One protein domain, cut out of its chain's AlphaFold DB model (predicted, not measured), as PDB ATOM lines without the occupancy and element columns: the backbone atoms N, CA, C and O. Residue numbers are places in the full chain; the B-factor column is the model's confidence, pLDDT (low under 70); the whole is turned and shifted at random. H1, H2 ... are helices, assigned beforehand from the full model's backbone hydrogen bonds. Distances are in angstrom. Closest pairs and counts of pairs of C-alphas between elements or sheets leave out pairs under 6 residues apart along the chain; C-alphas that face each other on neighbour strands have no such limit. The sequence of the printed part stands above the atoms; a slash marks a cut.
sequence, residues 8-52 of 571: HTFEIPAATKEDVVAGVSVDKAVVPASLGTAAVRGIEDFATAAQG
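AT A GLANCE: This is residues 8 to 52 of the 571 residues of an uncharacterized protein of Ochrobactrum sp. LP_5_YM (UniProt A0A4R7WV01). The model has little regular structure: a drawn-out chain, mostly loop, with three short helices strung along it. After H1 the chain folds back toward residue 12, then turns and runs on through H2, and residues 47 to 52, with H3, stick out at the far end. The printed part has 45 residues, with H1, H2 and H3 in that order and no named strand; the class is all helix, with 14 residues in named elements. It is extended, with a radius of gyration of the C-alphas of 15.3 A and spans of 53 by 20 by 13 A.

HOW THE PARTS SIT: H1, residues 17 to 22, is apart from H2, residues 37 to 40, and from H3, residues 49 to 52. H2 and H3 are also apart. In H1 every O i to N i+4 pair is within hydrogen-bond range; H2 and H3 are too short for such a pair.

IN THESE COORDINATES: H1 is 8.7 A long and begins at C-alpha 17 (29.284, -34.462, -11.124). H2 measures 5.6 A. H3 measures 5.0 A and ends at C-alpha 52 (1.805, -32.067, -24.600).

THE WHOLE: The C-alphas of His 8 and Gly 52, the two farthest apart, are 54.9 A apart. The printed part has no cut. The link H1 to H2 is long, 14 residues. Residues 8 to 10 and 24 to 26 have pLDDT under 70.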
ATOM      1  N   HIS A   8      43.574 -56.970   2.507       62.84
ATOM      2  CA  HIS A   8      43.698 -55.705   1.788       62.84
ATOM      3  C   HIS A   8      42.311 -55.087   1.619       62.84
ATOM      4  O   HIS A   8      41.414 -55.719   1.060       62.84
ATOM      5  N   THR A   9      42.143 -53.853   2.089       63.62
ATOM      6  CA  THR A   9      40.956 -53.036   1.819       63.62
ATOM      7  C   THR A   9      41.269 -52.131   0.633       63.62
ATOM      8  O   THR A   9      42.202 -51.334   0.702       63.62
ATOM      9  N   PHE A  10      40.510 -52.261  -0.457       67.81
ATOM     10  CA  PHE A  10      40.585 -51.359  -1.606       67.81
ATOM     11  C   PHE A  10      39.454 -50.330  -1.499       67.81
ATOM     12  O   PHE A  10      38.283 -50.701  -1.557       67.81
ATOM     13  N   GLU A  11      39.789 -49.048  -1.337       71.12
ATOM     14  CA  GLU A  11      38.822 -47.950  -1.463       71.12
ATOM     15  C   GLU A  11      38.772 -47.477  -2.920       71.12
ATOM     16  O   GLU A  11      39.784 -47.049  -3.476       71.12
ATOM     17  N   ILE A  12      37.593 -47.553  -3.543       75.44
ATOM     18  CA  ILE A  12      37.341 -47.000  -4.880       75.44
ATOM     19  C   ILE A  12      36.718 -45.603  -4.702       75.44
ATOM     20  O   ILE A  12      35.673 -45.499  -4.055       75.44
ATOM     21  N   PRO A  13      37.308 -44.526  -5.254       78.00
ATOM     22  CA  PRO A  13      36.782 -43.171  -5.094       78.00
ATOM     23  C   PRO A  13      35.411 -42.973  -5.761       78.00
ATOM     24  O   PRO A  13      35.113 -43.569  -6.796       78.00
ATOM     25  N   ALA A  14      34.585 -42.079  -5.209       79.31
ATOM     26  CA  ALA A  14      33.320 -41.685  -5.829       79.31
ATOM     27  C   ALA A  14      33.538 -40.698  -6.996       79.31
ATOM     28  O   ALA A  14      34.398 -39.818  -6.923       79.31
ATOM     29  N   ALA A  15      32.746 -40.828  -8.061       80.00
ATOM     30  CA  ALA A  15      32.763 -39.927  -9.213       80.00
ATOM     31  C   ALA A  15      32.142 -38.562  -8.865       80.00
ATOM     32  O   ALA A  15      31.097 -38.501  -8.208       80.00
ATOM     33  N   THR A  16      32.757 -37.460  -9.309       79.31
ATOM     34  CA  THR A  16      32.157 -36.120  -9.184       79.31
ATOM     35  C   THR A  16      31.093 -35.888 -10.260       79.31
ATOM     36  O   THR A  16      30.944 -36.666 -11.202       79.31
ATOM     37  N   LYS A  17      30.327 -34.799 -10.145       73.50
ATOM     38  CA  LYS A  17      29.284 -34.462 -11.124       73.50
ATOM     39  C   LYS A  17      29.875 -34.190 -12.512       73.50
ATOM     40  O   LYS A  17      29.281 -34.558 -13.520       73.50
ATOM     41  N   GLU A  18      31.065 -33.604 -12.555       77.19
ATOM     42  CA  GLU A  18      31.839 -33.369 -13.773       77.19
ATOM     43  C   GLU A  18      32.315 -34.690 -14.393       77.19
ATOM     44  O   GLU A  18      32.204 -34.859 -15.607       77.19
ATOM     45  N   ASP A  19      32.754 -35.655 -13.573       75.56
ATOM     46  CA  ASP A  19      33.149 -36.993 -14.036       75.56
ATOM     47  C   ASP A  19      31.964 -37.741 -14.682       75.56
ATOM     48  O   ASP A  19      32.122 -38.387 -15.722       75.56
ATOM     49  N   VAL A  20      30.767 -37.629 -14.092       74.31
ATOM     50  CA  VAL A  20      29.536 -38.259 -14.604       74.31
ATOM     51  C   VAL A  20      29.070 -37.620 -15.915       74.31
ATOM     52  O   VAL A  20      28.640 -38.335 -16.817       74.31
ATOM     53  N   VAL A  21      29.179 -36.294 -16.050       74.19
ATOM     54  CA  VAL A  21      28.834 -35.583 -17.295       74.19
ATOM     55  C   VAL A  21      29.831 -35.897 -18.413       74.19
ATOM     56  O   VAL A  21      29.430 -35.998 -19.571       74.19
ATOM     57  N   ALA A  22      31.114 -36.076 -18.083       73.75
ATOM     58  CA  ALA A  22      32.140 -36.434 -19.056       73.75
ATOM     59  C   ALA A  22      32.038 -37.900 -19.520       73.75
ATOM     60  O   ALA A  22      32.350 -38.189 -20.672       73.75
ATOM     61  N   GLY A  23      31.594 -38.823 -18.656       70.00
ATOM     62  CA  GLY A  23      31.311 -40.219 -19.013       70.00
ATOM     63  C   GLY A  23      32.539 -41.111 -19.256       70.00
ATOM     64  O   GLY A  23      32.409 -42.142 -19.909       70.00
ATOM     65  N   VAL A  24      33.728 -40.731 -18.763       59.25
ATOM     66  CA  VAL A  24      35.012 -41.378 -19.139       59.25
ATOM     67  C   VAL A  24      35.815 -41.968 -17.966       59.25
ATOM     68  O   VAL A  24      36.936 -42.428 -18.161       59.25
ATOM     69  N   SER A  25      35.291 -41.973 -16.736       66.50
ATOM     70  CA  SER A  25      36.026 -42.514 -15.579       66.50
ATOM     71  C   SER A  25      35.726 -44.003 -15.368       66.50
ATOM     72  O   SER A  25      34.610 -44.352 -14.996       66.50
ATOM     73  N   VAL A  26      36.715 -44.878 -15.601       66.12
ATOM     74  CA  VAL A  26      36.596 -46.343 -15.400       66.12
ATOM     75  C   VAL A  26      36.970 -46.810 -13.989       66.12
ATOM     76  O   VAL A  26      36.647 -47.934 -13.615       66.12
ATOM     77  N   ASP A  27      37.566 -45.926 -13.183       71.81
ATOM     78  CA  ASP A  27      38.133 -46.263 -11.868       71.81
ATOM     79  C   ASP A  27      37.415 -45.559 -10.697       71.81
ATOM     80  O   ASP A  27      37.952 -45.467  -9.592       71.81
ATOM     81  N   LYS A  28      36.206 -45.024 -10.924       78.00
ATOM     82  CA  LYS A  28      35.393 -44.350  -9.899       78.00
ATOM     83  C   LYS A  28      33.955 -44.862  -9.880       78.00
ATOM     84  O   LYS A  28      33.377 -45.164 -10.921       78.00
ATOM     85  N   ALA A  29      33.350 -44.907  -8.695       77.50
ATOM     86  CA  ALA A  29      31.966 -45.341  -8.517       77.50
ATOM     87  C   ALA A  29      30.983 -44.158  -8.588       77.50
ATOM     88  O   ALA A  29      31.145 -43.161  -7.884       77.50
ATOM     89  N   VAL A  30      29.930 -44.268  -9.404       76.62
ATOM     90  CA  VAL A  30      28.844 -43.272  -9.444       76.62
ATOM     91  C   VAL A  30      27.986 -43.403  -8.186       76.62
ATOM     92  O   VAL A  30      27.508 -44.487  -7.860       76.62
ATOM     93  N   VAL A  31      27.761 -42.286  -7.493       75.69
ATOM     94  CA  VAL A  31      26.917 -42.221  -6.288       75.69
ATOM     95  C   VAL A  31      25.694 -41.328  -6.528       75.69
ATOM     96  O   VAL A  31      25.790 -40.384  -7.307       75.69
ATOM     97  N   PRO A  32      24.545 -41.533  -5.860       73.88
ATOM     98  CA  PRO A  32      23.317 -40.769  -6.132       73.88
ATOM     99  C   PRO A  32      23.470 -39.238  -6.087       73.88
ATOM    100  O   PRO A  32      22.828 -38.535  -6.862       73.88
ATOM    101  N   ALA A  33      24.366 -38.711  -5.243       73.62
ATOM    102  CA  ALA A  33      24.665 -37.275  -5.161       73.62
ATOM    103  C   ALA A  33      25.334 -36.699  -6.428       73.62
ATOM    104  O   ALA A  33      25.308 -35.489  -6.646       73.62
ATOM    105  N   SER A  34      25.924 -37.557  -7.267       72.06
ATOM    106  CA  SER A  34      26.559 -37.178  -8.534       72.06
ATOM    107  C   SER A  34      25.573 -37.100  -9.718       72.06
ATOM    108  O   SER A  34      25.954 -36.641 -10.792       72.06
ATOM    109  N   LEU A  35      24.289 -37.456  -9.525       75.94
ATOM    110  CA  LEU A  35      23.222 -37.390 -10.537       75.94
ATOM    111  C   LEU A  35      22.349 -36.120 -10.394       75.94
ATOM    112  O   LEU A  35      22.208 -35.546  -9.316       75.94
ATOM    113  N   GLY A  36      21.759 -35.640 -11.496       73.69
ATOM    114  CA  GLY A  36      20.824 -34.500 -11.489       73.69
ATOM    115  C   GLY A  36      19.427 -34.869 -10.968       73.69
ATOM    116  O   GLY A  36      19.036 -36.028 -11.023       73.69
ATOM    117  N   THR A  37      18.631 -33.888 -10.520       72.50
ATOM    118  CA  THR A  37      17.302 -34.122  -9.905       72.50
ATOM    119  C   THR A  37      16.317 -34.869 -10.810       72.50
ATOM    120  O   THR A  37      15.495 -35.627 -10.305       72.50
ATOM    121  N   ALA A  38      16.419 -34.707 -12.132       74.25
ATOM    122  CA  ALA A  38      15.606 -35.445 -13.098       74.25
ATOM    123  C   ALA A  38      16.011 -36.927 -13.223       74.25
ATOM    124  O   ALA A  38      15.152 -37.775 -13.428       74.25
ATOM    125  N   ALA A  39      17.294 -37.256 -13.037       73.12
ATOM    126  CA  ALA A  39      17.816 -38.624 -13.136       73.12
ATOM    127  C   ALA A  39      17.452 -39.507 -11.924       73.12
ATOM    128  O   ALA A  39      17.720 -40.703 -11.932       73.12
ATOM    129  N   VAL A  40      16.846 -38.916 -10.888       71.56
ATOM    130  CA  VAL A  40      16.379 -39.609  -9.674       71.56
ATOM    131  C   VAL A  40      14.859 -39.866  -9.721       71.56
ATOM    132  O   VAL A  40      14.298 -40.429  -8.786       71.56
ATOM    133  N   ARG A  41      14.162 -39.449 -10.790       79.00
ATOM    134  CA  ARG A  41      12.705 -39.609 -10.941       79.00
ATOM    135  C   ARG A  41      12.380 -40.613 -12.040       79.00
ATOM    136  O   ARG A  41      13.101 -40.705 -13.031       79.00
ATOM    137  N   GLY A  42      11.300 -41.370 -11.843       81.25
ATOM    138  CA  GLY A  42      10.778 -42.286 -12.855       81.25
ATOM    139  C   GLY A  42      10.345 -41.520 -14.104       81.25
ATOM    140  O   GLY A  42       9.945 -40.358 -14.022       81.25
ATOM    141  N   ILE A  43      10.427 -42.156 -15.272       78.06
ATOM    142  CA  ILE A  43      10.066 -41.513 -16.545       78.06
ATOM    143  C   ILE A  43       8.569 -41.146 -16.554       78.06
ATOM    144  O   ILE A  43       8.182 -40.157 -17.174       78.06
ATOM    145  N   GLU A  44       7.741 -41.878 -15.800       80.44
ATOM    146  CA  GLU A  44       6.319 -41.595 -15.580       80.44
ATOM    147  C   GLU A  44       6.006 -40.251 -14.896       80.44
ATOM    148  O   GLU A  44       4.889 -39.755 -15.046       80.44
ATOM    149  N   ASP A  45       6.967 -39.629 -14.201       80.56
ATOM    150  CA  ASP A  45       6.782 -38.306 -13.585       80.56
ATOM    151  C   ASP A  45       6.876 -37.158 -14.613       80.56
ATOM    152  O   ASP A  45       6.550 -36.010 -14.297       80.56
ATOM    153  N   PHE A  46       7.316 -37.440 -15.845       83.38
ATOM    154  CA  PHE A  46       7.460 -36.444 -16.906       83.38
ATOM    155  C   PHE A  46       6.297 -36.508 -17.901       83.38
ATOM    156  O   PHE A  46       5.833 -37.576 -18.298       83.38
ATOM    157  N   ALA A  47       5.837 -35.338 -18.351       81.50
ATOM    158  CA  ALA A  47       4.800 -35.258 -19.371       81.50
ATOM    159  C   ALA A  47       5.282 -35.890 -20.689       81.50
ATOM    160  O   ALA A  47       6.320 -35.526 -21.241       81.50
ATOM    161  N   THR A  48       4.496 -36.820 -21.219       85.88
ATOM    162  CA  THR A  48       4.730 -37.438 -22.528       85.88
ATOM    163  C   THR A  48       4.422 -36.458 -23.665       85.88
ATOM    164  O   THR A  48       3.570 -35.576 -23.536       85.88
ATOM    165  N   ALA A  49       5.034 -36.654 -24.838       82.62
ATOM    166  CA  ALA A  49       4.739 -35.850 -26.033       82.62
ATOM    167  C   ALA A  49       3.242 -35.879 -26.423       82.62
ATOM    168  O   ALA A  49       2.681 -34.885 -26.893       82.62
ATOM    169  N   ALA A  50       2.561 -37.000 -26.157       83.06
ATOM    170  CA  ALA A  50       1.121 -37.136 -26.359       83.06
ATOM    171  C   ALA A  50       0.301 -36.272 -25.382       83.06
ATOM    172  O   ALA A  50      -0.724 -35.709 -25.768       83.06
ATOM    173  N   GLN A  51       0.749 -36.138 -24.129       84.94
ATOM    174  CA  GLN A  51       0.132 -35.231 -23.156       84.94
ATOM    175  C   GLN A  51       0.359 -33.762 -23.533       84.94
ATOM    176  O   GLN A  51      -0.582 -32.982 -23.430       84.94
ATOM    177  N   GLY A  52       1.540 -33.406 -24.053       81.56
ATOM    178  CA  GLY A  52       1.805 -32.067 -24.600       81.56
ATOM    179  C   GLY A  52       0.881 -31.716 -25.771       81.56
ATOM    180  O   GLY A  52       0.214 -30.689 -25.750       81.56
TER     181      GLY A  52